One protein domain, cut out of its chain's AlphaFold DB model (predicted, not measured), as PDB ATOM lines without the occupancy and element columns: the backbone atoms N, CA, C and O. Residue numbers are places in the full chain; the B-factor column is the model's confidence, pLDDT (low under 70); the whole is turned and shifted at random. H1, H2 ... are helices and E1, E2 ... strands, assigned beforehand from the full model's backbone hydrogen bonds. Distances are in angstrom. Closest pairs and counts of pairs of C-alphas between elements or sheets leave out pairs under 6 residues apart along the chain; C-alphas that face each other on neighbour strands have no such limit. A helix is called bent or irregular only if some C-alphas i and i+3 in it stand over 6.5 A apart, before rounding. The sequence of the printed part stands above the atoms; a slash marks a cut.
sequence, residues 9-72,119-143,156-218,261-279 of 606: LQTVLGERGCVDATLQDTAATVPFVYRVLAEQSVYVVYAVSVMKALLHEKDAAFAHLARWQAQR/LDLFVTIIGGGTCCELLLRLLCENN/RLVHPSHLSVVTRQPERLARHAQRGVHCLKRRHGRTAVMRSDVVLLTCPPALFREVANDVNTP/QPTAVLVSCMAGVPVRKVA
ATOM      1  N   LEU A   9      41.124  64.533 167.275       46.06
ATOM      2  CA  LEU A   9      40.749  63.415 166.407       46.06
ATOM      3  C   LEU A   9      39.239  63.368 166.156       46.06
ATOM      4  O   LEU A   9      38.818  63.056 165.048       46.06
ATOM      5  N   GLN A  10      38.419  63.741 167.140       43.56
ATOM      6  CA  GLN A  10      36.960  63.745 167.019       43.56
ATOM      7  C   GLN A  10      36.430  64.908 166.160       43.56
ATOM      8  O   GLN A  10      35.386  64.771 165.529       43.56
ATOM      9  N   THR A  11      37.169  66.020 166.063       49.12
ATOM     10  CA  THR A  11      36.862  67.145 165.154       49.12
ATOM     11  C   THR A  11      37.350  66.918 163.721       49.12
ATOM     12  O   THR A  11      36.706  67.386 162.783       49.12
ATOM     13  N   VAL A  12      38.442  66.171 163.528       45.03
ATOM     14  CA  VAL A  12      38.972  65.827 162.193       45.03
ATOM     15  C   VAL A  12      38.266  64.610 161.577       45.03
ATOM     16  O   VAL A  12      38.133  64.541 160.357       45.03
ATOM     17  N   LEU A  13      37.801  63.658 162.397       40.53
ATOM     18  CA  LEU A  13      37.175  62.404 161.942       40.53
ATOM     19  C   LEU A  13      35.652  62.349 162.153       40.53
ATOM     20  O   LEU A  13      35.017  61.395 161.710       40.53
ATOM     21  N   GLY A  14      35.051  63.331 162.829       38.56
ATOM     22  CA  GLY A  14      33.602  63.400 163.004       38.56
ATOM     23  C   GLY A  14      32.886  63.779 161.703       38.56
ATOM     24  O   GLY A  14      33.286  64.717 161.021       38.56
ATOM     25  N   GLU A  15      31.775  63.105 161.390       42.34
ATOM     26  CA  GLU A  15      30.939  63.311 160.183       42.34
ATOM     27  C   GLU A  15      30.372  64.738 160.020       42.34
ATOM     28  O   GLU A  15      29.805  65.082 158.985       42.34
ATOM     29  N   ARG A  16      30.553  65.601 161.023       42.22
ATOM     30  CA  ARG A  16      30.354  67.049 160.933       42.22
ATOM     31  C   ARG A  16      31.712  67.733 160.898       42.22
ATOM     32  O   ARG A  16      32.081  68.418 161.846       42.22
ATOM     33  N   GLY A  17      32.462  67.507 159.821       42.12
ATOM     34  CA  GLY A  17      33.733  68.185 159.612       42.12
ATOM     35  C   GLY A  17      33.518  69.687 159.759       42.12
ATOM     36  O   GLY A  17      32.729  70.274 159.019       42.12
ATOM     37  N   CYS A  18      34.193  70.301 160.731       40.81
ATOM     38  CA  CYS A  18      34.279  71.748 160.879       40.81
ATOM     39  C   CYS A  18      35.146  72.303 159.740       40.81
ATOM     40  O   CYS A  18      36.223  72.850 159.960       40.81
ATOM     41  N   VAL A  19      34.718  72.091 158.497       47.75
ATOM     42  CA  VAL A  19      35.263  72.795 157.350       47.75
ATOM     43  C   VAL A  19      34.678  74.189 157.465       47.75
ATOM     44  O   VAL A  19      33.479  74.379 157.273       47.75
ATOM     45  N   ASP A  20      35.514  75.137 157.877       47.12
ATOM     46  CA  ASP A  20      35.213  76.560 157.782       47.12
ATOM     47  C   ASP A  20      34.561  76.818 156.415       47.12
ATOM     48  O   ASP A  20      35.136  76.476 155.379       47.12
ATOM     49  N   ALA A  21      33.336  77.349 156.398       54.69
ATOM     50  CA  ALA A  21      32.589  77.562 155.159       54.69
ATOM     51  C   ALA A  21      33.361  78.464 154.177       54.69
ATOM     52  O   ALA A  21      33.191  78.349 152.966       54.69
ATOM     53  N   THR A  22      34.285  79.294 154.675       52.25
ATOM     54  CA  THR A  22      35.178  80.113 153.841       52.25
ATOM     55  C   THR A  22      36.251  79.296 153.106       52.25
ATOM     56  O   THR A  22      36.781  79.733 152.085       52.25
ATOM     57  N   LEU A  23      36.548  78.073 153.561       47.16
ATOM     58  CA  LEU A  23      37.430  77.126 152.873       47.16
ATOM     59  C   LEU A  23      36.697  76.304 151.808       47.16
ATOM     60  O   LEU A  23      37.360  75.626 151.024       47.16
ATOM     61  N   GLN A  24      35.364  76.367 151.735       54.75
ATOM     62  CA  GLN A  24      34.576  75.596 150.773       54.75
ATOM     63  C   GLN A  24      34.859  76.027 149.324       54.75
ATOM     64  O   GLN A  24      35.040  75.171 148.457       54.75
ATOM     65  N   ASP A  25      35.028  77.329 149.080       54.78
ATOM     66  CA  ASP A  25      35.420  77.861 147.766       54.78
ATOM     67  C   ASP A  25      36.858  77.473 147.396       54.78
ATOM     68  O   ASP A  25      37.167  77.162 146.243       54.78
ATOM     69  N   THR A  26      37.750  77.402 148.388       52.19
ATOM     70  CA  THR A  26      39.122  76.914 148.183       52.19
ATOM     71  C   THR A  26      39.118  75.417 147.858       52.19
ATOM     72  O   THR A  26      39.756  74.984 146.902       52.19
ATOM     73  N   ALA A  27      38.343  74.617 148.591       55.84
ATOM     74  CA  ALA A  27      38.193  73.188 148.336       55.84
ATOM     75  C   ALA A  27      37.572  72.901 146.957       55.84
ATOM     76  O   ALA A  27      37.961  71.932 146.304       55.84
ATOM     77  N   ALA A  28      36.660  73.758 146.484       59.88
ATOM     78  CA  ALA A  28      36.053  73.651 145.159       59.88
ATOM     79  C   ALA A  28      37.005  74.062 144.019       59.88
ATOM     80  O   ALA A  28      36.970  73.467 142.942       59.88
ATOM     81  N   THR A  29      37.871  75.055 144.238       66.38
ATOM     82  CA  THR A  29      38.770  75.592 143.197       66.38
ATOM     83  C   THR A  29      40.072  74.807 143.053       66.38
ATOM     84  O   THR A  29      40.597  74.693 141.946       66.38
ATOM     85  N   VAL A  30      40.583  74.204 144.127       68.62
ATOM     86  CA  VAL A  30      41.850  73.452 144.117       68.62
ATOM     87  C   VAL A  30      41.911  72.348 143.039       68.62
ATOM     88  O   VAL A  30      42.909  72.297 142.313       68.62
ATOM     89  N   PRO A  31      40.881  71.495 142.844       73.12
ATOM     90  CA  PRO A  31      40.877  70.504 141.765       73.12
ATOM     91  C   PRO A  31      40.974  71.123 140.367       73.12
ATOM     92  O   PRO A  31      41.662  70.580 139.502       73.12
ATOM     93  N   PHE A  32      40.319  72.268 140.151       73.69
ATOM     94  CA  PHE A  32      40.374  72.991 138.883       73.69
ATOM     95  C   PHE A  32      41.783  73.527 138.615       73.69
ATOM     96  O   PHE A  32      42.320  73.309 137.531       73.69
ATOM     97  N   VAL A  33      42.426  74.139 139.614       72.94
ATOM     98  CA  VAL A  33      43.794  74.660 139.465       72.94
ATOM     99  C   VAL A  33      44.781  73.535 139.136       72.94
ATOM    100  O   VAL A  33      45.570  73.669 138.201       72.94
ATOM    101  N   TYR A  34      44.722  72.400 139.842       78.44
ATOM    102  CA  TYR A  34      45.605  71.266 139.538       78.44
ATOM    103  C   TYR A  34      45.370  70.683 138.147       78.44
ATOM    104  O   TYR A  34      46.319  70.234 137.507       78.44
ATOM    105  N   ARG A  35      44.124  70.700 137.668       80.25
ATOM    106  CA  ARG A  35      43.799  70.278 136.309       80.25
ATOM    107  C   ARG A  35      44.396  71.219 135.265       80.25
ATOM    108  O   ARG A  35      45.065  70.731 134.363       80.25
ATOM    109  N   VAL A  36      44.220  72.532 135.419       74.44
ATOM    110  CA  VAL A  36      44.792  73.530 134.497       74.44
ATOM    111  C   VAL A  36      46.315  73.416 134.449       74.44
ATOM    112  O   VAL A  36      46.897  73.418 133.369       74.44
ATOM    113  N   LEU A  37      46.973  73.246 135.599       79.88
ATOM    114  CA  LEU A  37      48.422  73.043 135.641       79.88
ATOM    115  C   LEU A  37      48.857  71.750 134.960       79.88
ATOM    116  O   LEU A  37      49.855  71.747 134.240       79.88
ATOM    117  N   ALA A  38      48.126  70.655 135.169       82.69
ATOM    118  CA  ALA A  38      48.408  69.401 134.486       82.69
ATOM    119  C   ALA A  38      48.260  69.566 132.964       82.69
ATOM    120  O   ALA A  38      49.162  69.175 132.231       82.69
ATOM    121  N   GLU A  39      47.194  70.216 132.491       83.44
ATOM    122  CA  GLU A  39      46.967  70.504 131.068       83.44
ATOM    123  C   GLU A  39      48.084  71.383 130.479       83.44
ATOM    124  O   GLU A  39      48.677  71.017 129.466       83.44
ATOM    125  N   GLN A  40      48.458  72.482 131.144       81.69
ATOM    126  CA  GLN A  40      49.591  73.328 130.737       81.69
ATOM    127  C   GLN A  40      50.900  72.539 130.653       81.69
ATOM    128  O   GLN A  40      51.661  72.693 129.701       81.69
ATOM    129  N   SER A  41      51.143  71.651 131.616       84.50
ATOM    130  CA  SER A  41      52.336  70.804 131.624       84.50
ATOM    131  C   SER A  41      52.346  69.848 130.432       84.50
ATOM    132  O   SER A  41      53.381  69.691 129.791       84.50
ATOM    133  N   VAL A  42      51.197  69.261 130.076       85.31
ATOM    134  CA  VAL A  42      51.059  68.440 128.861       85.31
ATOM    135  C   VAL A  42      51.347  69.261 127.604       85.31
ATOM    136  O   VAL A  42      52.074  68.783 126.736       85.31
ATOM    137  N   TYR A  43      50.846  70.497 127.511       82.19
ATOM    138  CA  TYR A  43      51.139  71.376 126.373       82.19
ATOM    139  C   TYR A  43      52.629  71.697 126.243       82.19
ATOM    140  O   TYR A  43      53.144  71.740 125.129       82.19
ATOM    141  N   VAL A  44      53.344  71.878 127.357       81.06
ATOM    142  CA  VAL A  44      54.799  72.086 127.326       81.06
ATOM    143  C   VAL A  44      55.522  70.821 126.875       81.06
ATOM    144  O   VAL A  44      56.372  70.903 125.994       81.06
ATOM    145  N   VAL A  45      55.159  69.647 127.404       82.69
ATOM    146  CA  VAL A  45      55.721  68.370 126.928       82.69
ATOM    147  C   VAL A  45      55.463  68.209 125.427       82.69
ATOM    148  O   VAL A  45      56.349  67.760 124.709       82.69
ATOM    149  N   TYR A  46      54.297  68.643 124.937       81.31
ATOM    150  CA  TYR A  46      53.958  68.616 123.514       81.31
ATOM    151  C   TYR A  46      54.815  69.573 122.691       81.31
ATOM    152  O   TYR A  46      55.351  69.199 121.652       81.31
ATOM    153  N   ALA A  47      54.994  70.807 123.156       77.06
ATOM    154  CA  ALA A  47      55.873  71.756 122.491       77.06
ATOM    155  C   ALA A  47      57.308  71.213 122.423       77.06
ATOM    156  O   ALA A  47      57.919  71.244 121.360       77.06
ATOM    157  N   VAL A  48      57.820  70.642 123.518       80.19
ATOM    158  CA  VAL A  48      59.156  70.034 123.544       80.19
ATOM    159  C   VAL A  48      59.230  68.813 122.633       80.19
ATOM    160  O   VAL A  48      60.221  68.673 121.927       80.19
ATOM    161  N   SER A  49      58.203  67.959 122.578       80.12
ATOM    162  CA  SER A  49      58.200  66.811 121.667       80.12
ATOM    163  C   SER A  49      58.236  67.262 120.209       80.12
ATOM    164  O   SER A  49      59.017  66.727 119.433       80.12
ATOM    165  N   VAL A  50      57.442  68.271 119.837       74.38
ATOM    166  CA  VAL A  50      57.429  68.837 118.479       74.38
ATOM    167  C   VAL A  50      58.772  69.473 118.152       74.38
ATOM    168  O   VAL A  50      59.338  69.189 117.104       74.38
ATOM    169  N   MET A  51      59.327  70.281 119.056       73.81
ATOM    170  CA  MET A  51      60.653  70.871 118.867       73.81
ATOM    171  C   MET A  51      61.724  69.790 118.743       73.81
ATOM    172  O   MET A  51      62.565  69.871 117.857       73.81
ATOM    173  N   LYS A  52      61.667  68.742 119.571       74.62
ATOM    174  CA  LYS A  52      62.570  67.596 119.471       74.62
ATOM    175  C   LYS A  52      62.398  66.900 118.125       74.62
ATOM    176  O   LYS A  52      63.405  66.630 117.500       74.62
ATOM    177  N   ALA A  53      61.184  66.691 117.624       69.38
ATOM    178  CA  ALA A  53      60.956  66.119 116.295       69.38
ATOM    179  C   ALA A  53      61.600  66.956 115.188       69.38
ATOM    180  O   ALA A  53      62.393  66.450 114.399       69.38
ATOM    181  N   LEU A  54      61.320  68.260 115.208       64.94
ATOM    182  CA  LEU A  54      61.823  69.223 114.233       64.94
ATOM    183  C   LEU A  54      63.347  69.386 114.284       64.94
ATOM    184  O   LEU A  54      63.939  69.786 113.289       64.94
ATOM    185  N   LEU A  55      63.978  69.118 115.430       66.94
ATOM    186  CA  LEU A  55      65.428  69.239 115.618       66.94
ATOM    187  C   LEU A  55      66.173  67.900 115.487       66.94
ATOM    188  O   LEU A  55      67.360  67.902 115.176       66.94
ATOM    189  N   HIS A  56      65.511  66.774 115.767       63.31
ATOM    190  CA  HIS A  56      66.114  65.439 115.849       63.31
ATOM    191  C   HIS A  56      66.050  64.676 114.527       63.31
ATOM    192  O   HIS A  56      66.837  63.747 114.327       63.31
ATOM    193  N   GLU A  57      65.161  65.045 113.601       54.53
ATOM    194  CA  GLU A  57      65.261  64.494 112.258       54.53
ATOM    195  C   GLU A  57      66.632  64.868 111.688       54.53
ATOM    196  O   GLU A  57      66.965  66.030 111.460       54.53
ATOM    197  N   LYS A  58      67.446  63.848 111.415       48.66
ATOM    198  CA  LYS A  58      68.607  64.004 110.540       48.66
ATOM    199  C   LYS A  58      68.162  64.581 109.186       48.66
ATOM    200  O   LYS A  58      68.970  65.241 108.549       48.66
ATOM    201  N   ASP A  59      66.883  64.444 108.826       46.75
ATOM    202  CA  ASP A  59      66.200  65.070 107.688       46.75
ATOM    203  C   ASP A  59      65.392  66.335 108.017       46.75
ATOM    204  O   ASP A  59      64.647  66.827 107.170       46.75
ATOM    205  N   ALA A  60      65.576  66.927 109.200       53.03
ATOM    206  CA  ALA A  60      64.991  68.216 109.518       53.03
ATOM    207  C   ALA A  60      65.396  69.207 108.429       53.03
ATOM    208  O   ALA A  60      66.572  69.276 108.053       53.03
ATOM    209  N   ALA A  61      64.449  70.011 107.947       48.75
ATOM    210  CA  ALA A  61      64.713  71.042 106.944       48.75
ATOM    211  C   ALA A  61      65.944  71.895 107.308       48.75
ATOM    212  O   ALA A  61      66.690  72.308 106.427       48.75
ATOM    213  N   PHE A  62      66.206  72.074 108.608       49.06
ATOM    214  CA  PHE A  62      67.387  72.744 109.146       49.06
ATOM    215  C   PHE A  62      68.695  71.952 108.980       49.06
ATOM    216  O   PHE A  62      69.715  72.530 108.620       49.06
ATOM    217  N   ALA A  63      68.685  70.633 109.195       53.09
ATOM    218  CA  ALA A  63      69.831  69.760 108.945       53.09
ATOM    219  C   ALA A  63      70.133  69.636 107.441       53.09
ATOM    220  O   ALA A  63      71.302  69.584 107.057       53.09
ATOM    221  N   HIS A  64      69.106  69.644 106.583       51.97
ATOM    222  CA  HIS A  64      69.271  69.757 105.128       51.97
ATOM    223  C   HIS A  64      69.823  71.124 104.721       51.97
ATOM    224  O   HIS A  64      70.783  71.174 103.959       51.97
ATOM    225  N   LEU A  65      69.314  72.225 105.284       53.44
ATOM    226  CA  LEU A  65      69.841  73.577 105.056       53.44
ATOM    227  C   LEU A  65      71.299  73.715 105.500       53.44
ATOM    228  O   LEU A  65      72.110  74.266 104.762       53.44
ATOM    229  N   ALA A  66      71.645  73.181 106.672       54.31
ATOM    230  CA  ALA A  66      73.003  73.201 107.201       54.31
ATOM    231  C   ALA A  66      73.958  72.345 106.352       54.31
ATOM    232  O   ALA A  66      75.053  72.798 106.021       54.31
ATOM    233  N   ARG A  67      73.543  71.138 105.933       67.31
ATOM    234  CA  ARG A  67      74.328  70.295 105.009       67.31
ATOM    235  C   ARG A  67      74.497  70.958 103.643       67.31
ATOM    236  O   ARG A  67      75.594  70.945 103.092       67.31
ATOM    237  N   TRP A  68      73.446  71.580 103.126       62.06
ATOM    238  CA  TRP A  68      73.483  72.303 101.860       62.06
ATOM    239  C   TRP A  68      74.387  73.544 101.926       62.06
ATOM    240  O   TRP A  68      75.199  73.767 101.030       62.06
ATOM    241  N   GLN A  69      74.327  74.319 103.013       67.69
ATOM    242  CA  GLN A  69      75.255  75.428 103.256       67.69
ATOM    243  C   GLN A  69      76.703  74.939 103.382       67.69
ATOM    244  O   GLN A  69      77.599  75.550 102.802       67.69
ATOM    245  N   ALA A  70      76.944  73.817 104.067       66.50
ATOM    246  CA  ALA A  70      78.274  73.220 104.179       66.50
ATOM    247  C   ALA A  70      78.827  72.763 102.815       66.50
ATOM    248  O   ALA A  70      79.994  73.004 102.520       66.50
ATOM    249  N   GLN A  71      77.988  72.185 101.948       74.50
ATOM    250  CA  GLN A  71      78.362  71.828 100.571       74.50
ATOM    251  C   GLN A  71      78.681  73.056  99.711       74.50
ATOM    252  O   GLN A  71      79.608  73.015  98.911       74.50
ATOM    253  N   ARG A  72      77.960  74.167  99.899       62.81
ATOM    254  CA  ARG A  72      78.245  75.443  99.220       62.81
ATOM    255  C   ARG A  72      79.526  76.117  99.692       62.81
ATOM    256  O   ARG A  72      80.142  76.858  98.937       62.81
ATOM    257  N   LEU A 119      58.595  59.622 118.883       60.72
ATOM    258  CA  LEU A 119      59.628  60.491 119.439       60.72
ATOM    259  C   LEU A 119      60.014  59.969 120.821       60.72
ATOM    260  O   LEU A 119      59.189  59.988 121.738       60.72
ATOM    261  N   ASP A 120      61.244  59.467 120.940       74.81
ATOM    262  CA  ASP A 120      61.811  58.942 122.179       74.81
ATOM    263  C   ASP A 120      62.014  60.108 123.151       74.81
ATOM    264  O   ASP A 120      63.117  60.619 123.340       74.81
ATOM    265  N   LEU A 121      60.914  60.617 123.702       88.00
ATOM    266  CA  LEU A 121      60.898  61.669 124.698       88.00
ATOM    267  C   LEU A 121      60.830  61.021 126.075       88.00
ATOM    268  O   LEU A 121      59.831  60.397 126.427       88.00
ATOM    269  N   PHE A 122      61.878  61.200 126.868       92.31
ATOM    270  CA  PHE A 122      61.919  60.757 128.252       92.31
ATOM    271  C   PHE A 122      61.462  61.890 129.164       92.31
ATOM    272  O   PHE A 122      62.054  62.972 129.183       92.31
ATOM    273  N   VAL A 123      60.409  61.645 129.944       94.75
ATOM    274  CA  VAL A 123      59.858  62.636 130.873       94.75
ATOM    275  C   VAL A 123      59.961  62.107 132.295       94.75
ATOM    276  O   VAL A 123      59.425  61.044 132.612       94.75
ATOM    277  N   THR A 124      60.604  62.873 133.175       95.94
ATOM    278  CA  THR A 124      60.610  62.599 134.615       95.94
ATOM    279  C   THR A 124      59.740  63.595 135.360       95.94
ATOM    280  O   THR A 124      59.967  64.798 135.309       95.94
ATOM    281  N   ILE A 125      58.772  63.099 136.124       95.81
ATOM    282  CA  ILE A 125      57.940  63.895 137.026       95.81
ATOM    283  C   ILE A 125      58.484  63.745 138.447       95.81
ATOM    284  O   ILE A 125      58.605  62.634 138.955       95.81
ATOM    285  N   ILE A 126      58.797  64.849 139.121       94.56
ATOM    286  CA  ILE A 126      59.210  64.857 140.527       94.56
ATOM    287  C   ILE A 126      58.021  65.282 141.387       94.56
ATOM    288  O   ILE A 126      57.465  66.365 141.212       94.56
ATOM    289  N   GLY A 127      57.639  64.424 142.331       93.62
ATOM    290  CA  GLY A 127      56.428  64.551 143.142       93.62
ATOM    291  C   GLY A 127      55.327  63.596 142.672       93.62
ATOM    292  O   GLY A 127      55.055  63.482 141.488       93.62
ATOM    293  N   GLY A 128      54.690  62.893 143.612       91.44
ATOM    294  CA  GLY A 128      53.588  61.953 143.345       91.44
ATOM    295  C   GLY A 128      52.242  62.433 143.887       91.44
ATOM    296  O   GLY A 128      51.478  61.632 144.412       91.44
ATOM    297  N   GLY A 129      52.007  63.749 143.879       91.31
ATOM    298  CA  GLY A 129      50.770  64.356 144.380       91.31
ATOM    299  C   GLY A 129      49.634  64.365 143.351       91.31
ATOM    300  O   GLY A 129      49.751  63.811 142.262       91.31
ATOM    301  N   THR A 130      48.546  65.070 143.669       89.81
ATOM    302  CA  THR A 130      47.349  65.176 142.812       89.81
ATOM    303  C   THR A 130      47.656  65.699 141.406       89.81
ATOM    304  O   THR A 130      47.124  65.174 140.433       89.81
ATOM    305  N   CYS A 131      48.544  66.694 141.280       89.50
ATOM    306  CA  CYS A 131      48.967  67.218 139.978       89.50
ATOM    307  C   CYS A 131      49.661  66.143 139.127       89.50
ATOM    308  O   CYS A 131      49.359  66.015 137.946       89.50
ATOM    309  N   CYS A 132      50.546  65.342 139.731       93.88
ATOM    310  CA  CYS A 132      51.207  64.223 139.059       93.88
ATOM    311  C   CYS A 132      50.191  63.163 138.625       93.88
ATOM    312  O   CYS A 132      50.227  62.720 137.484       93.88
ATOM    313  N   GLU A 133      49.242  62.798 139.491       92.12
ATOM    314  CA  GLU A 133      48.193  61.850 139.116       92.12
ATOM    315  C   GLU A 133      47.373  62.346 137.921       92.12
ATOM    316  O   GLU A 133      47.164  61.589 136.981       92.12
ATOM    317  N   LEU A 134      46.926  63.606 137.929       90.38
ATOM    318  CA  LEU A 134      46.182  64.194 136.809       90.38
ATOM    319  C   LEU A 134      47.020  64.240 135.532       90.38
ATOM    320  O   LEU A 134      46.525  63.887 134.468       90.38
ATOM    321  N   LEU A 135      48.292  64.608 135.646       91.38
ATOM    322  CA  LEU A 135      49.226  64.621 134.531       91.38
ATOM    323  C   LEU A 135      49.406  63.220 133.929       91.38
ATOM    324  O   LEU A 135      49.317  63.058 132.718       91.38
ATOM    325  N   LEU A 136      49.583  62.191 134.764       92.75
ATOM    326  CA  LEU A 136      49.661  60.799 134.316       92.75
ATOM    327  C   LEU A 136      48.344  60.315 133.706       92.75
ATOM    328  O   LEU A 136      48.376  59.525 132.770       92.75
ATOM    329  N   ARG A 137      47.184  60.777 134.191       90.62
ATOM    330  CA  ARG A 137      45.904  60.496 133.523       90.62
ATOM    331  C   ARG A 137      45.871  61.119 132.130       90.62
ATOM    332  O   ARG A 137      45.627  60.413 131.166       90.62
ATOM    333  N   LEU A 138      46.208  62.398 131.991       87.31
ATOM    334  CA  LEU A 138      46.207  63.068 130.686       87.31
ATOM    335  C   LEU A 138      47.221  62.455 129.704       87.31
ATOM    336  O   LEU A 138      46.921  62.320 128.520       87.31
ATOM    337  N   LEU A 139      48.400  62.050 130.188       87.62
ATOM    338  CA  LEU A 139      49.446  61.443 129.361       87.62
ATOM    339  C   LEU A 139      49.177  59.964 129.032       87.62
ATOM    340  O   LEU A 139      49.562  59.510 127.956       87.62
ATOM    341  N   CYS A 140      48.536  59.199 129.927       85.50
ATOM    342  CA  CYS A 140      48.373  57.747 129.770       85.50
ATOM    343  C   CYS A 140      46.939  57.271 129.462       85.50
ATOM    344  O   CYS A 140      46.797  56.203 128.873       85.50
ATOM    345  N   GLU A 141      45.887  57.979 129.892       74.69
ATOM    346  CA  GLU A 141      44.483  57.504 129.855       74.69
ATOM    347  C   GLU A 141      43.689  57.959 128.635       74.69
ATOM    348  O   GLU A 141      42.731  57.284 128.274       74.69
ATOM    349  N   ASN A 142      44.107  59.015 127.937       62.81
ATOM    350  CA  ASN A 142      43.387  59.559 126.774       62.81
ATOM    351  C   ASN A 142      43.348  58.625 125.535       62.81
ATOM    352  O   ASN A 142      43.067  59.084 124.435       62.81
ATOM    353  N   ASN A 143      43.660  57.333 125.678       53.50
ATOM    354  CA  ASN A 143      43.798  56.379 124.573       53.50
ATOM    355  C   ASN A 143      43.065  55.043 124.755       53.50
ATOM    356  O   ASN A 143      43.176  54.188 123.880       53.50
ATOM    357  N   ARG A 156      49.785  59.139 121.546       65.44
ATOM    358  CA  ARG A 156      50.598  58.946 122.746       65.44
ATOM    359  C   ARG A 156      51.849  59.797 122.588       65.44
ATOM    360  O   ARG A 156      52.795  59.386 121.930       65.44
ATOM    361  N   LEU A 157      51.803  60.990 123.170       75.50
ATOM    362  CA  LEU A 157      52.881  61.962 123.106       75.50
ATOM    363  C   LEU A 157      54.181  61.369 123.637       75.50
ATOM    364  O   LEU A 157      55.261  61.628 123.123       75.50
ATOM    365  N   VAL A 158      54.029  60.571 124.691       84.88
ATOM    366  CA  VAL A 158      55.103  59.882 125.376       84.88
ATOM    367  C   VAL A 158      54.636  58.467 125.651       84.88
ATOM    368  O   VAL A 158      53.548  58.252 126.195       84.88
ATOM    369  N   HIS A 159      55.447  57.487 125.264       87.94
ATOM    370  CA  HIS A 159      55.173  56.106 125.620       87.94
ATOM    371  C   HIS A 159      55.260  55.947 127.152       87.94
ATOM    372  O   HIS A 159      56.190  56.482 127.755       87.94
ATOM    373  N   PRO A 160      54.346  55.215 127.820       90.38
ATOM    374  CA  PRO A 160      54.373  55.076 129.277       90.38
ATOM    375  C   PRO A 160      55.705  54.570 129.853       90.38
ATOM    376  O   PRO A 160      56.079  55.002 130.938       90.38
ATOM    377  N   SER A 161      56.451  53.728 129.123       92.19
ATOM    378  CA  SER A 161      57.800  53.279 129.530       92.19
ATOM    379  C   SER A 161      58.856  54.386 129.534       92.19
ATOM    380  O   SER A 161      59.931  54.205 130.091       92.19
ATOM    381  N   HIS A 162      58.589  55.534 128.913       93.00
ATOM    382  CA  HIS A 162      59.484  56.696 128.921       93.00
ATOM    383  C   HIS A 162      59.074  57.723 129.983       93.00
ATOM    384  O   HIS A 162      59.737  58.746 130.154       93.00
ATOM    385  N   LEU A 163      58.006  57.437 130.737       95.12
ATOM    386  CA  LEU A 163      57.583  58.225 131.883       95.12
ATOM    387  C   LEU A 163      58.202  57.650 133.153       95.12
ATOM    388  O   LEU A 163      57.962  56.500 133.523       95.12
ATOM    389  N   SER A 164      58.965  58.477 133.859       96.81
ATOM    390  CA  SER A 164      59.463  58.176 135.197       96.81
ATOM    391  C   SER A 164      58.841  59.123 136.213       96.81
ATOM    392  O   SER A 164      58.700  60.314 135.963       96.81
ATOM    393  N   VAL A 165      58.473  58.620 137.387       97.00
ATOM    394  CA  VAL A 165      57.940  59.434 138.480       97.00
ATOM    395  C   VAL A 165      58.781  59.227 139.721       97.00
ATOM    396  O   VAL A 165      58.827  58.130 140.268       97.00
ATOM    397  N   VAL A 166      59.421  60.287 140.198       95.25
ATOM    398  CA  VAL A 166      60.190  60.287 141.440       95.25
ATOM    399  C   VAL A 166      59.278  60.734 142.574       95.25
ATOM    400  O   VAL A 166      58.900  61.900 142.670       95.25
ATOM    401  N   THR A 167      58.919  59.808 143.460       93.88
ATOM    402  CA  THR A 167      58.013  60.078 144.583       93.88
ATOM    403  C   THR A 167      58.495  59.412 145.873       93.88
ATOM    404  O   THR A 167      59.221  58.416 145.861       93.88
ATOM    405  N   ARG A 168      58.089  59.973 147.019       91.81
ATOM    406  CA  ARG A 168      58.295  59.351 148.337       91.81
ATOM    407  C   ARG A 168      57.392  58.129 148.539       91.81
ATOM    408  O   ARG A 168      57.767  57.243 149.296       91.81
ATOM    409  N   GLN A 169      56.248  58.093 147.852       92.38
ATOM    410  CA  GLN A 169      55.199  57.080 147.995       92.38
ATOM    411  C   GLN A 169      54.888  56.425 146.635       92.38
ATOM    412  O   GLN A 169      53.845  56.718 146.041       92.38
ATOM    413  N   PRO A 170      55.795  55.602 146.068       92.75
ATOM    414  CA  PRO A 170      55.577  54.946 144.773       92.75
ATOM    415  C   PRO A 170      54.349  54.025 144.770       92.75
ATOM    416  O   PRO A 170      53.696  53.882 143.741       92.75
ATOM    417  N   GLU A 171      53.986  53.465 145.924       92.88
ATOM    418  CA  GLU A 171      52.798  52.635 146.118       92.88
ATOM    419  C   GLU A 171      51.493  53.343 145.723       92.88
ATOM    420  O   GLU A 171      50.598  52.709 145.167       92.88
ATOM    421  N   ARG A 172      51.399  54.669 145.898       91.12
ATOM    422  CA  ARG A 172      50.215  55.446 145.483       91.12
ATOM    423  C   ARG A 172      50.026  55.490 143.971       91.12
ATOM    424  O   ARG A 172      48.913  55.688 143.493       91.12
ATOM    425  N   LEU A 173      51.104  55.286 143.219       93.00
ATOM    426  CA  LEU A 173      51.115  55.318 141.761       93.00
ATOM    427  C   LEU A 173      51.145  53.915 141.145       93.00
ATOM    428  O   LEU A 173      51.320  53.786 139.934       93.00
ATOM    429  N   ALA A 174      50.916  52.859 141.937       90.75
ATOM    430  CA  ALA A 174      50.964  51.470 141.473       90.75
ATOM    431  C   ALA A 174      50.079  51.210 140.238       90.75
ATOM    432  O   ALA A 174      50.494  50.503 139.321       90.75
ATOM    433  N   ARG A 175      48.905  51.854 140.155       91.50
ATOM    434  CA  ARG A 175      48.010  51.763 138.984       91.50
ATOM    435  C   ARG A 175      48.656  52.259 137.684       91.50
ATOM    436  O   ARG A 175      48.373  51.736 136.614       91.50
ATOM    437  N   HIS A 176      49.522  53.270 137.767       92.06
ATOM    438  CA  HIS A 176      50.245  53.807 136.614       92.06
ATOM    439  C   HIS A 176      51.490  52.964 136.316       92.06
ATOM    440  O   HIS A 176      51.823  52.765 135.150       92.06
ATOM    441  N   ALA A 177      52.118  52.387 137.346       92.00
ATOM    442  CA  ALA A 177      53.222  51.449 137.169       92.00
ATOM    443  C   ALA A 177      52.816  50.197 136.378       92.00
ATOM    444  O   ALA A 177      53.548  49.768 135.491       92.00
ATOM    445  N   GLN A 178      51.608  49.673 136.611       91.12
ATOM    446  CA  GLN A 178      51.039  48.569 135.822       91.12
ATOM    447  C   GLN A 178      50.888  48.901 134.329       91.12
ATOM    448  O   GLN A 178      50.830  47.997 133.502       91.12
ATOM    449  N   ARG A 179      50.850  50.189 133.971       89.06
ATOM    450  CA  ARG A 179      50.781  50.666 132.582       89.06
ATOM    451  C   ARG A 179      52.153  50.955 131.970       89.06
ATOM    452  O   ARG A 179      52.210  51.466 130.859       89.06
ATOM    453  N   GLY A 180      53.239  50.653 132.680       92.50
ATOM    454  CA  GLY A 180      54.614  50.854 132.221       92.50
ATOM    455  C   GLY A 180      55.307  52.102 132.772       92.50
ATOM    456  O   GLY A 180      56.483  52.282 132.491       92.50
ATOM    457  N   VAL A 181      54.636  52.937 133.578       95.25
ATOM    458  CA  VAL A 181      55.259  54.135 134.171       95.25
ATOM    459  C   VAL A 181      56.267  53.742 135.254       95.25
ATOM    460  O   VAL A 181      55.929  53.078 136.237       95.25
ATOM    461  N   HIS A 182      57.507  54.209 135.148       96.06
ATOM    462  CA  HIS A 182      58.550  53.904 136.124       96.06
ATOM    463  C   HIS A 182      58.386  54.735 137.402       96.06
ATOM    464  O   HIS A 182      58.843  55.869 137.497       96.06
ATOM    465  N   CYS A 183      57.751  54.164 138.425       96.12
ATOM    466  CA  CYS A 183      57.588  54.817 139.726       96.12
ATOM    467  C   CYS A 183      58.809  54.545 140.619       96.12
ATOM    468  O   CYS A 183      59.008  53.439 141.121       96.12
ATOM    469  N   LEU A 184      59.641  55.563 140.819       95.06
ATOM    470  CA  LEU A 184      60.940  55.476 141.472       95.06
ATOM    471  C   LEU A 184      60.929  56.162 142.840       95.06
ATOM    472  O   LEU A 184      60.374  57.246 143.029       95.06
ATOM    473  N   LYS A 185      61.628  55.551 143.802       92.69
ATOM    474  CA  LYS A 185      61.993  56.216 145.061       92.69
ATOM    475  C   LYS A 185      63.085  57.256 144.803       92.69
ATOM    476  O   LYS A 185      63.919  57.063 143.920       92.69
ATOM    477  N   ARG A 186      63.150  58.285 145.657       86.62
ATOM    478  CA  ARG A 186      64.146  59.382 145.640       86.62
ATOM    479  C   ARG A 186      65.568  58.933 145.263       86.62
ATOM    480  O   ARG A 186      66.147  59.477 144.332       86.62
ATOM    481  N   ARG A 187      66.083  57.874 145.901       84.12
ATOM    482  CA  ARG A 187      67.444  57.341 145.669       84.12
ATOM    483  C   ARG A 187      67.732  56.860 144.237       84.12
ATOM    484  O   ARG A 187      68.881  56.862 143.827       84.12
ATOM    485  N   HIS A 188      66.707  56.458 143.487       85.19
ATOM    486  CA  HIS A 188      66.836  56.034 142.085       85.19
ATOM    487  C   HIS A 188      66.355  57.118 141.107       85.19
ATOM    488  O   HIS A 188      66.435  56.946 139.895       85.19
ATOM    489  N   GLY A 189      65.827  58.235 141.622       87.12
ATOM    490  CA  GLY A 189      65.268  59.300 140.800       87.12
ATOM    491  C   GLY A 189      66.326  60.059 140.011       87.12
ATOM    492  O   GLY A 189      66.070  60.458 138.882       87.12
ATOM    493  N   ARG A 190      67.542  60.186 140.558       86.81
ATOM    494  CA  ARG A 190      68.641  60.904 139.902       86.81
ATOM    495  C   ARG A 190      68.949  60.341 138.517       86.81
ATOM    496  O   ARG A 190      69.009  61.093 137.557       86.81
ATOM    497  N   THR A 191      69.082  59.021 138.388       87.88
ATOM    498  CA  THR A 191      69.357  58.375 137.095       87.88
ATOM    499  C   THR A 191      68.240  58.580 136.076       87.88
ATOM    500  O   THR A 191      68.526  58.641 134.885       87.88
ATOM    501  N   ALA A 192      66.987  58.710 136.520       89.19
ATOM    502  CA  ALA A 192      65.877  59.041 135.629       89.19
ATOM    503  C   ALA A 192      65.943  60.506 135.179       89.19
ATOM    504  O   ALA A 192      65.865  60.778 133.985       89.19
ATOM    505  N   VAL A 193      66.204  61.433 136.107       88.62
ATOM    506  CA  VAL A 193      66.402  62.863 135.813       88.62
ATOM    507  C   VAL A 193      67.543  63.075 134.807       88.62
ATOM    508  O   VAL A 193      67.357  63.782 133.825       88.62
ATOM    509  N   MET A 194      68.680  62.388 134.977       86.00
ATOM    510  CA  MET A 194      69.830  62.421 134.051       86.00
ATOM    511  C   MET A 194      69.507  61.964 132.622       86.00
ATOM    512  O   MET A 194      70.244  62.277 131.691       86.00
ATOM    513  N   ARG A 195      68.480  61.129 132.454       88.69
ATOM    514  CA  ARG A 195      68.089  60.542 131.164       88.69
ATOM    515  C   ARG A 195      66.889  61.246 130.542       88.69
ATOM    516  O   ARG A 195      66.445  60.830 129.483       88.69
ATOM    517  N   SER A 196      66.342  62.253 131.217       91.06
ATOM    518  CA  SER A 196      65.105  62.901 130.798       91.06
ATOM    519  C   SER A 196      65.365  64.099 129.908       91.06
ATOM    520  O   SER A 196      66.218  64.930 130.208       91.06
ATOM    521  N   ASP A 197      64.550  64.219 128.869       89.94
ATOM    522  CA  ASP A 197      64.437  65.416 128.042       89.94
ATOM    523  C   ASP A 197      63.599  66.491 128.734       89.94
ATOM    524  O   ASP A 197      63.839  67.684 128.568       89.94
ATOM    525  N   VAL A 198      62.601  66.078 129.521       90.50
ATOM    526  CA  VAL A 198      61.740  66.991 130.277       90.50
ATOM    527  C   VAL A 198      61.662  66.545 131.726       90.50
ATOM    528  O   VAL A 198      61.365  65.387 132.024       90.50
ATOM    529  N   VAL A 199      61.892  67.479 132.643       91.00
ATOM    530  CA  VAL A 199      61.728  67.270 134.080       91.00
ATOM    531  C   VAL A 199      60.601  68.167 134.578       91.00
ATOM    532  O   VAL A 199      60.687  69.389 134.489       91.00
ATOM    533  N   LEU A 200      59.536  67.566 135.103       93.25
ATOM    534  CA  LEU A 200      58.344  68.259 135.591       93.25
ATOM    535  C   LEU A 200      58.333  68.256 137.122       93.25
ATOM    536  O   LEU A 200      58.220  67.204 137.750       93.25
ATOM    537  N   LEU A 201      58.433  69.426 137.746       91.44
ATOM    538  CA  LEU A 201      58.394  69.584 139.198       91.44
ATOM    539  C   LEU A 201      56.947  69.783 139.657       91.44
ATOM    540  O   LEU A 201      56.388  70.867 139.543       91.44
ATOM    541  N   THR A 202      56.343  68.725 140.199       91.12
ATOM    542  CA  THR A 202      54.960  68.707 140.721       91.12
ATOM    543  C   THR A 202      54.904  68.649 142.254       91.12
ATOM    544  O   THR A 202      53.867  68.344 142.851       91.12
ATOM    545  N   CYS A 203      56.032  68.905 142.919       84.12
ATOM    546  CA  CYS A 203      56.127  68.990 144.371       84.12
ATOM    547  C   CYS A 203      55.757  70.394 144.894       84.12
ATOM    548  O   CYS A 203      55.813  71.363 144.142       84.12
ATOM    549  N   PRO A 204      55.395  70.543 146.183       80.38
ATOM    550  CA  PRO A 204      55.193  71.854 146.804       80.38
ATOM    551  C   PRO A 204      56.467  72.724 146.802       80.38
ATOM    552  O   PRO A 204      57.556  72.160 146.942       80.38
ATOM    553  N   PRO A 205      56.342  74.072 146.779       73.88
ATOM    554  CA  PRO A 205      57.468  75.021 146.790       73.88
ATOM    555  C   PRO A 205      58.515  74.734 147.876       73.88
ATOM    556  O   PRO A 205      59.718  74.795 147.637       73.88
ATOM    557  N   ALA A 206      58.058  74.337 149.067       75.12
ATOM    558  CA  ALA A 206      58.921  74.035 150.207       75.12
ATOM    559  C   ALA A 206      59.909  72.879 149.954       75.12
ATOM    560  O   ALA A 206      60.952  72.814 150.600       75.12
ATOM    561  N   LEU A 207      59.604  71.974 149.017       76.25
ATOM    562  CA  LEU A 207      60.452  70.825 148.690       76.25
ATOM    563  C   LEU A 207      61.418  71.099 147.532       76.25
ATOM    564  O   LEU A 207      62.276  70.263 147.262       76.25
ATOM    565  N   PHE A 208      61.334  72.255 146.863       75.44
ATOM    566  CA  PHE A 208      62.195  72.553 145.711       75.44
ATOM    567  C   PHE A 208      63.663  72.579 146.086       75.44
ATOM    568  O   PHE A 208      64.480  72.022 145.365       75.44
ATOM    569  N   ARG A 209      63.999  73.182 147.231       73.25
ATOM    570  CA  ARG A 209      65.385  73.234 147.702       73.25
ATOM    571  C   ARG A 209      65.943  71.835 147.951       73.25
ATOM    572  O   ARG A 209      67.077  71.559 147.589       73.25
ATOM    573  N   GLU A 210      65.135  70.947 148.524       74.94
ATOM    574  CA  GLU A 210      65.517  69.551 148.746       74.94
ATOM    575  C   GLU A 210      65.745  68.821 147.414       74.94
ATOM    576  O   GLU A 210      66.778  68.184 147.240       74.94
ATOM    577  N   VAL A 211      64.832  68.985 146.451       76.06
ATOM    578  CA  VAL A 211      64.945  68.385 145.113       76.06
ATOM    579  C   VAL A 211      66.158  68.927 144.353       76.06
ATOM    580  O   VAL A 211      66.909  68.147 143.776       76.06
ATOM    581  N   ALA A 212      66.380  70.242 144.366       74.25
ATOM    582  CA  ALA A 212      67.524  70.872 143.717       74.25
ATOM    583  C   ALA A 212      68.842  70.378 144.326       74.25
ATOM    584  O   ALA A 212      69.748  69.991 143.592       74.25
ATOM    585  N   ASN A 213      68.920  70.299 145.658       75.25
ATOM    586  CA  ASN A 213      70.083  69.745 146.344       75.25
ATOM    587  C   ASN A 213      70.325  68.286 145.934       75.25
ATOM    588  O   ASN A 213      71.458  67.921 145.640       75.25
ATOM    589  N   ASP A 214      69.291  67.452 145.855       73.50
ATOM    590  CA  ASP A 214      69.448  66.044 145.465       73.50
ATOM    591  C   ASP A 214      69.913  65.850 144.029       73.50
ATOM    592  O   ASP A 214      70.682  64.930 143.732       73.50
ATOM    593  N   VAL A 215      69.409  66.692 143.130       68.62
ATOM    594  CA  VAL A 215      69.827  66.682 141.734       68.62
ATOM    595  C   VAL A 215      71.274  67.158 141.651       68.62
ATOM    596  O   VAL A 215      72.070  66.494 141.004       68.62
ATOM    597  N   ASN A 216      71.664  68.204 142.379       67.88
ATOM    598  CA  ASN A 216      72.983  68.823 142.234       67.88
ATOM    599  C   ASN A 216      74.103  68.153 143.046       67.88
ATOM    600  O   ASN A 216      75.266  68.255 142.667       67.88
ATOM    601  N   THR A 217      73.802  67.437 144.135       72.94
ATOM    602  CA  THR A 217      74.845  66.857 145.006       72.94
ATOM    603  C   THR A 217      75.611  65.769 144.251       72.94
ATOM    604  O   THR A 217      74.981  64.790 143.879       72.94
ATOM    605  N   PRO A 218      76.922  65.860 143.984       61.78
ATOM    606  CA  PRO A 218      77.648  64.822 143.251       61.78
ATOM    607  C   PRO A 218      77.518  63.463 143.953       61.78
ATOM    608  O   PRO A 218      77.587  63.373 145.178       61.78
ATOM    609  N   GLN A 261      70.979  66.943 131.608       58.34
ATOM    610  CA  GLN A 261      71.448  66.979 130.225       58.34
ATOM    611  C   GLN A 261      71.383  68.430 129.726       58.34
ATOM    612  O   GLN A 261      70.413  69.124 130.041       58.34
ATOM    613  N   PRO A 262      72.362  68.903 128.935       54.25
ATOM    614  CA  PRO A 262      72.369  70.276 128.421       54.25
ATOM    615  C   PRO A 262      71.085  70.666 127.672       54.25
ATOM    616  O   PRO A 262      70.768  71.846 127.551       54.25
ATOM    617  N   THR A 263      70.355  69.667 127.179       61.78
ATOM    618  CA  THR A 263      69.116  69.770 126.407       61.78
ATOM    619  C   THR A 263      67.844  69.553 127.230       61.78
ATOM    620  O   THR A 263      66.754  69.676 126.679       61.78
ATOM    621  N   ALA A 264      67.950  69.224 128.522       64.75
ATOM    622  CA  ALA A 264      66.786  68.948 129.352       64.75
ATOM    623  C   ALA A 264      66.020  70.237 129.693       64.75
ATOM    624  O   ALA A 264      66.607  71.238 130.107       64.75
ATOM    625  N   VAL A 265      64.694  70.196 129.568       74.44
ATOM    626  CA  VAL A 265      63.792  71.295 129.930       74.44
ATOM    627  C   VAL A 265      63.222  71.048 131.321       74.44
ATOM    628  O   VAL A 265      62.594  70.019 131.574       74.44
ATOM    629  N   LEU A 266      63.416  72.005 132.228       75.31
ATOM    630  CA  LEU A 266      62.832  71.978 133.565       75.31
ATOM    631  C   LEU A 266      61.541  72.801 133.584       75.31
ATOM    632  O   LEU A 266      61.569  73.999 133.321       75.31
ATOM    633  N   VAL A 267      60.421  72.176 133.941       77.50
ATOM    634  CA  VAL A 267      59.117  72.843 134.060       77.50
ATOM    635  C   VAL A 267      58.650  72.760 135.501       77.50
ATOM    636  O   VAL A 267      58.627  71.687 136.102       77.50
ATOM    637  N   SER A 268      58.252  73.896 136.061       76.69
ATOM    638  CA  SER A 268      57.695  73.970 137.408       76.69
ATOM    639  C   SER A 268      56.172  74.025 137.347       76.69
ATOM    640  O   SER A 268      55.595  74.995 136.863       76.69
ATOM    641  N   CYS A 269      55.515  72.977 137.837       60.84
ATOM    642  CA  CYS A 269      54.067  72.788 137.786       60.84
ATOM    643  C   CYS A 269      53.468  73.101 139.166       60.84
ATOM    644  O   CYS A 269      52.947  72.216 139.848       60.84
ATOM    645  N   MET A 270      53.607  74.343 139.637       60.72
ATOM    646  CA  MET A 270      53.156  74.710 140.982       60.72
ATOM    647  C   MET A 270      51.793  75.400 141.000       60.72
ATOM    648  O   MET A 270      51.626  76.488 140.457       60.72
ATOM    649  N   ALA A 271      50.869  74.831 141.779       49.12
ATOM    650  CA  ALA A 271      49.814  75.572 142.469       49.12
ATOM    651  C   ALA A 271      50.246  75.682 143.925       49.12
ATOM    652  O   ALA A 271      50.333  74.665 144.616       49.12
ATOM    653  N   GLY A 272      50.577  76.884 144.386       38.81
ATOM    654  CA  GLY A 272      51.170  77.000 145.716       38.81
ATOM    655  C   GLY A 272      51.503  78.392 146.225       38.81
ATOM    656  O   GLY A 272      52.060  78.481 147.316       38.81
ATOM    657  N   VAL A 273      51.131  79.472 145.529       36.94
ATOM    658  CA  VAL A 273      50.902  80.721 146.266       36.94
ATOM    659  C   VAL A 273      49.677  80.441 147.140       36.94
ATOM    660  O   VAL A 273      48.651  80.028 146.594       36.94
ATOM    661  N   PRO A 274      49.759  80.551 148.479       35.38
ATOM    662  CA  PRO A 274      48.627  80.227 149.333       35.38
ATOM    663  C   PRO A 274      47.415  81.027 148.863       35.38
ATOM    664  O   PRO A 274      47.504  82.247 148.725       35.38
ATOM    665  N   VAL A 275      46.284  80.351 148.641       36.78
ATOM    666  CA  VAL A 275      45.019  80.975 148.207       36.78
ATOM    667  C   VAL A 275      44.654  82.145 149.119       36.78
ATOM    668  O   VAL A 275      44.118  83.132 148.651       36.78
ATOM    669  N   ARG A 276      45.075  82.119 150.390       33.28
ATOM    670  CA  ARG A 276      44.951  83.238 151.330       33.28
ATOM    671  C   ARG A 276      45.686  84.514 150.887       33.28
ATOM    672  O   ARG A 276      45.143  85.586 151.083       33.28
ATOM    673  N   LYS A 277      46.871  84.442 150.268       32.50
ATOM    674  CA  LYS A 277      47.583  85.623 149.728       32.50
ATOM    675  C   LYS A 277      46.935  86.146 148.441       32.50
ATOM    676  O   LYS A 277      46.849  87.353 148.262       32.50
ATOM    677  N   VAL A 278      46.395  85.255 147.608       33.34
ATOM    678  CA  VAL A 278      45.629  85.625 146.402       33.34
ATOM    679  C   VAL A 278      44.254  86.209 146.775       33.34
ATOM    680  O   VAL A 278      43.837  87.218 146.224       33.34
ATOM    681  N   ALA A 279      43.580  85.654 147.783       30.44
ATOM    682  CA  ALA A 279      42.293  86.122 148.294       30.44
ATOM    683  C   ALA A 279      42.418  87.409 149.128       30.44
ATOM    684  O   ALA A 279      41.545  88.262 149.044       30.44
TER     685      ALA A 279
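Overview. This is residues 9 to 72, 119 to 143, 156 to 218 and 261 to 279 of the 606 residues of an uncharacterized protein of Leptomonas pyrrhocoris (UniProt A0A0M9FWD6). A small all-parallel sheet of five strands packs on one long bent helix, H2, whose arm H2b covers E4 and E5 and runs past the sheet. H4 and H5 lie on the same face as H2b and H6 on the opposite face, three layers with helices on both faces of the sheet; residues 12 to 18 and 64 to 72 stick out. The printed part has 171 residues, with named elements in the order H1 H2 H3 E1 H4 E2 H5 E3 H6 E4 H7 E5 H8; the sheet's order is E3 E2 E1 E4 E5, and the class is mixed, helices and strands. The whole is loose, with a radius of gyration of the C-alphas of 19.7 A and spans of 79 by 34 by 33 A.

Arrangement. H1, residues 9 to 13, is apart from H2a, residues 21 to 28. By its hydrogen bonds H2, residues 21 to 56, was assigned as one helix, but it is bent, C-alphas 28 and 31 being 6.7 A apart; H2a and H2b, residues 31 to 56, stand at a shallow tilt of 26 degrees. H3, residues 61 to 72, is close to but not clearly touching H2b; their closest C-alphas, Leu 55 and Phe 62, are 7.6 A apart. In the sheet, E1, residues 123 to 126, has E2, residues 163 to 166, on one side, with N 125 and O 164 at 2.8 A, and E4, residues 198 to 201, on the other, with N 124 and O 198 at 2.9 A, within hydrogen-bond range. The edge strands are E3, residues 182 to 184, beside E2, with N 184 and O 165 at 2.7 A, and E5, residues 265 to 268, beside E4, with N 199 and O 265 at 2.8 A. H2b is over E4 and only just over E5, on which 3 of its C-alphas fall, at a height over the sheet of 9.4 A. H4, residues 130 to 140, is over E2 and E1 and touches residues 34 to 42 of H2b, closest C-alphas Ala 38 and Leu 135 at 4.8 A. E2, H5, residues 170 to 177, and E3 form a strand-helix-strand unit, two parallel neighbours with a helix between, its crossover right-handed. E3, H6, residues 186 to 193, and E4 form a split one, with E2 and E1 between its strands, also right-handed. H7, residues 205 to 216, only grazes the sheet, and only just touches H6, with 3 pairs of C-alphas within 8 A, closest Arg 190 and Val 215 at 6.2 A. H8, residues 275 to 279, is close to but not clearly touching H2a, closest C-alphas Thr 26 and Val 275 at 7.2 A. Every O i to N i+4 pair is within hydrogen-bond range in H1, H2b, H3, H4 and H8, against 2 of 4 in H2a, 2 of 4 in H5, 6 of 8 in H7 and 1 of 4 in H6, where 3 of 5 O i to N i+3 pairs are.

Along the chain. H1 begins at C-alpha 9, (40.749, 63.415, 166.407). From first to last C-alpha H2b measures 36.5 A, H7 17.3 A, H3 16.2 A and H4 15.0 A. H8 ends at C-alpha 279, (42.293, 86.122, 148.294).

Size, cuts and confidence. The C-alphas farthest apart, Gln 10 and Arg 72, are 80.2 A apart. Residues 73 to 118, 144 to 155 and 219 to 260 are not printed, with C-alpha gaps of 31.3 A, 7.5 A and 14.6 A. Of the links printed whole, none is long. The mean pLDDT of the printed part is 73.6; among the residues under 70 are 9 to 30, 53 to 70 and 269 to 279.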